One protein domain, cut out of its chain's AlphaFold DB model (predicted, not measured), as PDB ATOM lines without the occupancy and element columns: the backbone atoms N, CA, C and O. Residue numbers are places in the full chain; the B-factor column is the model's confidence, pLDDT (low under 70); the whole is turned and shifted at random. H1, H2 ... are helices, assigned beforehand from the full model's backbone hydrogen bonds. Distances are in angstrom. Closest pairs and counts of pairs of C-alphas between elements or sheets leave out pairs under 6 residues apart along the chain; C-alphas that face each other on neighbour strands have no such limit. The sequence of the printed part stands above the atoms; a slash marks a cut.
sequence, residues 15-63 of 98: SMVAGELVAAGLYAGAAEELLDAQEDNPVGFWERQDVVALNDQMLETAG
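This is residues 15 to 63 of the 98 residues of an uncharacterized protein of Kineobactrum salinum (UniProt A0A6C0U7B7). A short helix, H1, and a long winding loop, residues 24 to 48, make a small body, from which the far part of a longer helix, H2, sticks out as an arm with residues 53 to 63. The printed part has 49 residues with two named helices, H1 then H2, and no named strand. The class is all helix, though under half of the residues, 22 of 49, are in named elements. The whole is loose, with a radius of gyration of the C-alphas of 12.2 A and spans of 36 by 25 by 20 A.

H1, residues 15 to 23, and H2, residues 49 to 61, are apart. Residues 53 to 63, of which 53 to 61 belong to H2, stand free. In H1 and H2 every O i to N i+4 pair is within hydrogen-bond range.

H1 begins at C-alpha 15 (7.182, -0.573, 88.907) and is 12.1 A long from first to last C-alpha. H2 is 18.3 A long and ends at C-alpha 61 (8.113, 20.987, 75.583).

The C-alphas of Ala 24 and Gly 63, the two farthest apart, are 36.6 A apart. The printed part has no cut. The link from H1 to H2, 25 residues, is long. Mean pLDDT of the printed part is 88.7; Pro 42 is under 70.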
ATOM      1  N   SER A  15       8.371  -0.120  88.176       87.81
ATOM      2  CA  SER A  15       7.182  -0.573  88.907       87.81
ATOM      3  C   SER A  15       7.535  -1.504  90.072       87.81
ATOM      4  O   SER A  15       6.973  -1.356  91.151       87.81
ATOM      5  N   MET A  16       8.517  -2.403  89.905       91.00
ATOM      6  CA  MET A  16       9.004  -3.267  90.994       91.00
ATOM      7  C   MET A  16       9.594  -2.426  92.131       91.00
ATOM      8  O   MET A  16       9.249  -2.620  93.291       91.00
ATOM      9  N   VAL A  17      10.452  -1.455  91.801       93.25
ATOM     10  CA  VAL A  17      11.064  -0.564  92.799       93.25
ATOM     11  C   VAL A  17      10.006   0.285  93.509       93.25
ATOM     12  O   VAL A  17      10.088   0.473  94.721       93.25
ATOM     13  N   ALA A  18       9.010   0.784  92.775       92.00
ATOM     14  CA  ALA A  18       7.912   1.556  93.347       92.00
ATOM     15  C   ALA A  18       7.080   0.712  94.325       92.00
ATOM     16  O   ALA A  18       6.845   1.153  95.449       92.00
ATOM     17  N   GLY A  19       6.721  -0.516  93.939       90.88
ATOM     18  CA  GLY A  19       5.987  -1.450  94.792       90.88
ATOM     19  C   GLY A  19       6.735  -1.800  96.080       90.88
ATOM     20  O   GLY A  19       6.153  -1.720  97.159       90.88
ATOM     21  N   GLU A  20       8.036  -2.092  95.998       94.12
ATOM     22  CA  GLU A  20       8.871  -2.373  97.178       94.12
ATOM     23  C   GLU A  20       8.959  -1.174  98.133       94.12
ATOM     24  O   GLU A  20       8.888  -1.326  99.352       94.12
ATOM     25  N   LEU A  21       9.073   0.047  97.601       93.31
ATOM     26  CA  LEU A  21       9.096   1.251  98.434       93.31
ATOM     27  C   LEU A  21       7.752   1.496  99.123       93.31
ATOM     28  O   LEU A  21       7.735   1.860 100.299       93.31
ATOM     29  N   VAL A  22       6.639   1.276  98.421       92.31
ATOM     30  CA  VAL A  22       5.294   1.361  99.008       92.31
ATOM     31  C   VAL A  22       5.109   0.300 100.091       92.31
ATOM     32  O   VAL A  22       4.654   0.627 101.186       92.31
ATOM     33  N   ALA A  23       5.552  -0.938  99.848       92.12
ATOM     34  CA  ALA A  23       5.550  -2.008 100.848       92.12
ATOM     35  C   ALA A  23       6.414  -1.664 102.078       92.12
ATOM     36  O   ALA A  23       6.056  -2.007 103.204       92.12
ATOM     37  N   ALA A  24       7.509  -0.923 101.885       94.50
ATOM     38  CA  ALA A  24       8.356  -0.398 102.958       94.50
ATOM     39  C   ALA A  24       7.774   0.843 103.677       94.50
ATOM     40  O   ALA A  24       8.423   1.393 104.571       94.50
ATOM     41  N   GLY A  25       6.567   1.292 103.315       93.88
ATOM     42  CA  GLY A  25       5.856   2.395 103.966       93.88
ATOM     43  C   GLY A  25       5.983   3.754 103.270       93.88
ATOM     44  O   GLY A  25       5.630   4.773 103.866       93.88
ATOM     45  N   LEU A  26       6.485   3.810 102.029       93.06
ATOM     46  CA  LEU A  26       6.418   5.029 101.225       93.06
ATOM     47  C   LEU A  26       4.957   5.332 100.866       93.06
ATOM     48  O   LEU A  26       4.262   4.512 100.273       93.06
ATOM     49  N   TYR A  27       4.510   6.547 101.166       93.12
ATOM     50  CA  TYR A  27       3.225   7.042 100.689       93.12
ATOM     51  C   TYR A  27       3.328   7.442  99.209       93.12
ATOM     52  O   TYR A  27       4.017   8.411  98.887       93.12
ATOM     53  N   ALA A  28       2.660   6.698  98.321       90.88
ATOM     54  CA  ALA A  28       2.628   6.981  96.880       90.88
ATOM     55  C   ALA A  28       1.520   7.968  96.465       90.88
ATOM     56  O   ALA A  28       1.641   8.611  95.427       90.88
ATOM     57  N   GLY A  29       0.472   8.126  97.276       90.38
ATOM     58  CA  GLY A  29      -0.728   8.900  96.944       90.38
ATOM     59  C   GLY A  29      -1.997   8.171  97.384       90.38
ATOM     60  O   GLY A  29      -1.929   7.020  97.823       90.38
ATOM     61  N   ALA A  30      -3.142   8.842  97.282       90.19
ATOM     62  CA  ALA A  30      -4.443   8.187  97.372       90.19
ATOM     63  C   ALA A  30      -4.689   7.340  96.113       90.19
ATOM     64  O   ALA A  30      -4.088   7.599  95.072       90.19
ATOM     65  N   ALA A  31      -5.561   6.331  96.193       86.62
ATOM     66  CA  ALA A  31      -5.787   5.399  95.084       86.62
ATOM     67  C   ALA A  31      -6.233   6.115  93.797       86.62
ATOM     68  O   ALA A  31      -5.827   5.729  92.708       86.62
ATOM     69  N   GLU A  32      -6.995   7.201  93.933       88.06
ATOM     70  CA  GLU A  32      -7.511   8.016  92.831       88.06
ATOM     71  C   GLU A  32      -6.438   8.916  92.194       88.06
ATOM     72  O   GLU A  32      -6.644   9.449  91.108       88.06
ATOM     73  N   GLU A  33      -5.299   9.118  92.868       90.50
ATOM     74  CA  GLU A  33      -4.157   9.874  92.341       90.50
ATOM     75  C   GLU A  33      -3.178   8.982  91.559       90.50
ATOM     76  O   GLU A  33      -2.267   9.500  90.904       90.50
ATOM     77  N   LEU A  34      -3.316   7.655  91.661       91.19
ATOM     78  CA  LEU A  34      -2.436   6.679  91.024       91.19
ATOM     79  C   LEU A  34      -2.945   6.291  89.636       91.19
ATOM     80  O   LEU A  34      -4.133   6.381  89.339       91.19
ATOM     81  N   LEU A  35      -2.035   5.875  88.760       87.75
ATOM     82  CA  LEU A  35      -2.384   5.364  87.441       87.75
ATOM     83  C   LEU A  35      -3.256   4.106  87.548       87.75
ATOM     84  O   LEU A  35      -2.938   3.167  88.285       87.75
ATOM     85  N   ASP A  36      -4.328   4.096  86.756       83.12
ATOM     86  CA  ASP A  36      -5.263   2.979  86.685       83.12
ATOM     87  C   ASP A  36      -4.576   1.689  86.229       83.12
ATOM     88  O   ASP A  36      -3.602   1.691  85.469       83.12
ATOM     89  N   ALA A  37      -5.129   0.561  86.672       82.50
ATOM     90  CA  ALA A  37      -4.743  -0.741  86.156       82.50
ATOM     91  C   ALA A  37      -4.989  -0.827  84.647       82.50
ATOM     92  O   ALA A  37      -6.025  -0.401  84.135       82.50
ATOM     93  N   GLN A  38      -4.027  -1.414  83.945       79.56
ATOM     94  CA  GLN A  38      -4.116  -1.702  82.517       79.56
ATOM     95  C   GLN A  38      -4.196  -3.215  82.308       79.56
ATOM     96  O   GLN A  38      -3.914  -3.994  83.220       79.56
ATOM     97  N   GLU A  39      -4.598  -3.654  81.113       75.12
ATOM     98  CA  GLU A  39      -4.744  -5.085  80.796       75.12
ATOM     99  C   GLU A  39      -3.447  -5.881  81.027       75.12
ATOM    100  O   GLU A  39      -3.488  -7.055  81.395       75.12
ATOM    101  N   ASP A  40      -2.296  -5.237  80.846       74.62
ATOM    102  CA  ASP A  40      -0.964  -5.802  81.054       74.62
ATOM    103  C   ASP A  40      -0.450  -5.670  82.500       74.62
ATOM    104  O   ASP A  40       0.536  -6.320  82.860       74.62
ATOM    105  N   ASN A  41      -1.132  -4.893  83.347       74.00
ATOM    106  CA  ASN A  41      -0.853  -4.768  84.774       74.00
ATOM    107  C   ASN A  41      -2.153  -4.660  85.602       74.00
ATOM    108  O   ASN A  41      -2.540  -3.568  86.039       74.00
ATOM    109  N   PRO A  42      -2.815  -5.799  85.870       69.69
ATOM    110  CA  PRO A  42      -4.099  -5.836  86.571       69.69
ATOM    111  C   PRO A  42      -4.011  -5.434  88.052       69.69
ATOM    112  O   PRO A  42      -5.040  -5.221  88.686       69.69
ATOM    113  N   VAL A  43      -2.802  -5.338  88.615       70.56
ATOM    114  CA  VAL A  43      -2.569  -4.892  90.001       70.56
ATOM    115  C   VAL A  43      -2.556  -3.360  90.102       70.56
ATOM    116  O   VAL A  43      -2.636  -2.818  91.202       70.56
ATOM    117  N   GLY A  44      -2.512  -2.655  88.968       76.56
ATOM    118  CA  GLY A  44      -2.357  -1.206  88.949       76.56
ATOM    119  C   GLY A  44      -0.906  -0.767  89.086       76.56
ATOM    120  O   GLY A  44       0.015  -1.572  89.258       76.56
ATOM    121  N   PHE A  45      -0.696   0.538  88.978       83.75
ATOM    122  CA  PHE A  45       0.619   1.151  89.088       83.75
ATOM    123  C   PHE A  45       0.715   1.963  90.382       83.75
ATOM    124  O   PHE A  45      -0.272   2.454  90.917       83.75
ATOM    125  N   TRP A  46       1.939   2.142  90.878       89.00
ATOM    126  CA  TRP A  46       2.232   3.020  92.023       89.00
ATOM    127  C   TRP A  46       2.653   4.430  91.588       89.00
ATOM    128  O   TRP A  46       3.206   5.204  92.368       89.00
ATOM    129  N   GLU A  47       2.452   4.747  90.314       89.31
ATOM    130  CA  GLU A  47       2.843   6.003  89.689       89.31
ATOM    131  C   GLU A  47       1.704   7.010  89.817       89.31
ATOM    132  O   GLU A  47       0.552   6.692  89.532       89.31
ATOM    133  N   ARG A  48       2.021   8.239  90.224       92.06
ATOM    134  CA  ARG A  48       1.033   9.315  90.298       92.06
ATOM    135  C   ARG A  48       0.700   9.865  88.915       92.06
ATOM    136  O   ARG A  48       1.607  10.239  88.169       92.06
ATOM    137  N   GLN A  49      -0.590  10.004  88.628       91.12
ATOM    138  CA  GLN A  49      -1.096  10.487  87.340       91.12
ATOM    139  C   GLN A  49      -0.576  11.890  87.000       91.12
ATOM    140  O   GLN A  49      -0.129  12.143  85.884       91.12
ATOM    141  N   ASP A  50      -0.583  12.802  87.974       93.00
ATOM    142  CA  ASP A  50      -0.153  14.185  87.768       93.00
ATOM    143  C   ASP A  50       1.360  14.308  87.525       93.00
ATOM    144  O   ASP A  50       1.799  15.136  86.728       93.00
ATOM    145  N   VAL A  51       2.164  13.454  88.163       92.69
ATOM    146  CA  VAL A  51       3.620  13.401  87.962       92.69
ATOM    147  C   VAL A  51       3.958  12.847  86.581       92.69
ATOM    148  O   VAL A  51       4.853  13.377  85.919       92.69
ATOM    149  N   VAL A  52       3.240  11.816  86.130       92.12
ATOM    150  CA  VAL A  52       3.390  11.269  84.773       92.12
ATOM    151  C   VAL A  52       3.015  12.325  83.733       92.12
ATOM    152  O   VAL A  52       3.828  12.622  82.858       92.12
ATOM    153  N   ALA A  53       1.865  12.989  83.900       93.38
ATOM    154  CA  ALA A  53       1.428  14.064  83.009       93.38
ATOM    155  C   ALA A  53       2.431  15.230  82.956       93.38
ATOM    156  O   ALA A  53       2.724  15.757  81.881       93.38
ATOM    157  N   LEU A  54       3.007  15.612  84.102       94.56
ATOM    158  CA  LEU A  54       4.054  16.632  84.159       94.56
ATOM    159  C   LEU A  54       5.317  16.197  83.401       94.56
ATOM    160  O   LEU A  54       5.904  17.001  82.674       94.56
ATOM    161  N   ASN A  55       5.750  14.944  83.562       92.94
ATOM    162  CA  ASN A  55       6.913  14.417  82.853       92.94
ATOM    163  C   ASN A  55       6.699  14.421  81.332       92.94
ATOM    164  O   ASN A  55       7.579  14.867  80.594       92.94
ATOM    165  N   ASP A  56       5.525  13.989  80.875       93.06
ATOM    166  CA  ASP A  56       5.174  14.006  79.455       93.06
ATOM    167  C   ASP A  56       5.154  15.437  78.911       93.06
ATOM    168  O   ASP A  56       5.828  15.721  77.920       93.06
ATOM    169  N   GLN A  57       4.531  16.381  79.626       94.88
ATOM    170  CA  GLN A  57       4.538  17.796  79.246       94.88
ATOM    171  C   GLN A  57       5.963  18.371  79.145       94.88
ATOM    172  O   GLN A  57       6.271  19.153  78.237       94.88
ATOM    173  N   MET A  58       6.857  18.004  80.071       92.31
ATOM    174  CA  MET A  58       8.259  18.436  80.047       92.31
ATOM    175  C   MET A  58       9.004  17.889  78.826       92.31
ATOM    176  O   MET A  58       9.773  18.624  78.195       92.31
ATOM    177  N   LEU A  59       8.786  16.617  78.490       91.81
ATOM    178  CA  LEU A  59       9.401  15.971  77.332       91.81
ATOM    179  C   LEU A  59       8.878  16.571  76.024       91.81
ATOM    180  O   LEU A  59       9.684  16.933  75.161       91.81
ATOM    181  N   GLU A  60       7.565  16.773  75.917       92.69
ATOM    182  CA  GLU A  60       6.919  17.413  74.769       92.69
ATOM    183  C   GLU A  60       7.444  18.836  74.556       92.69
ATOM    184  O   GLU A  60       7.841  19.197  73.447       92.69
ATOM    185  N   THR A  61       7.552  19.625  75.630       92.31
ATOM    186  CA  THR A  61       8.113  20.987  75.583       92.31
ATOM    187  C   THR A  61       9.577  20.981  75.130       92.31
ATOM    188  O   THR A  61      10.031  21.894  74.436       92.31
ATOM    189  N   ALA A  62      10.334  19.940  75.485       90.69
ATOM    190  CA  ALA A  62      11.703  19.746  75.017       90.69
ATOM    191  C   ALA A  62      11.787  19.243  73.559       90.69
ATOM    192  O   ALA A  62      12.890  19.188  73.003       90.69
ATOM    193  N   GLY A  63      10.655  18.916  72.927       91.62
ATOM    194  CA  GLY A  63      10.564  18.381  71.570       91.62
ATOM    195  C   GLY A  63      10.926  16.899  71.479       91.62
ATOM    196  O   GLY A  63      11.534  16.489  70.489       91.62
TER     197      GLY A  63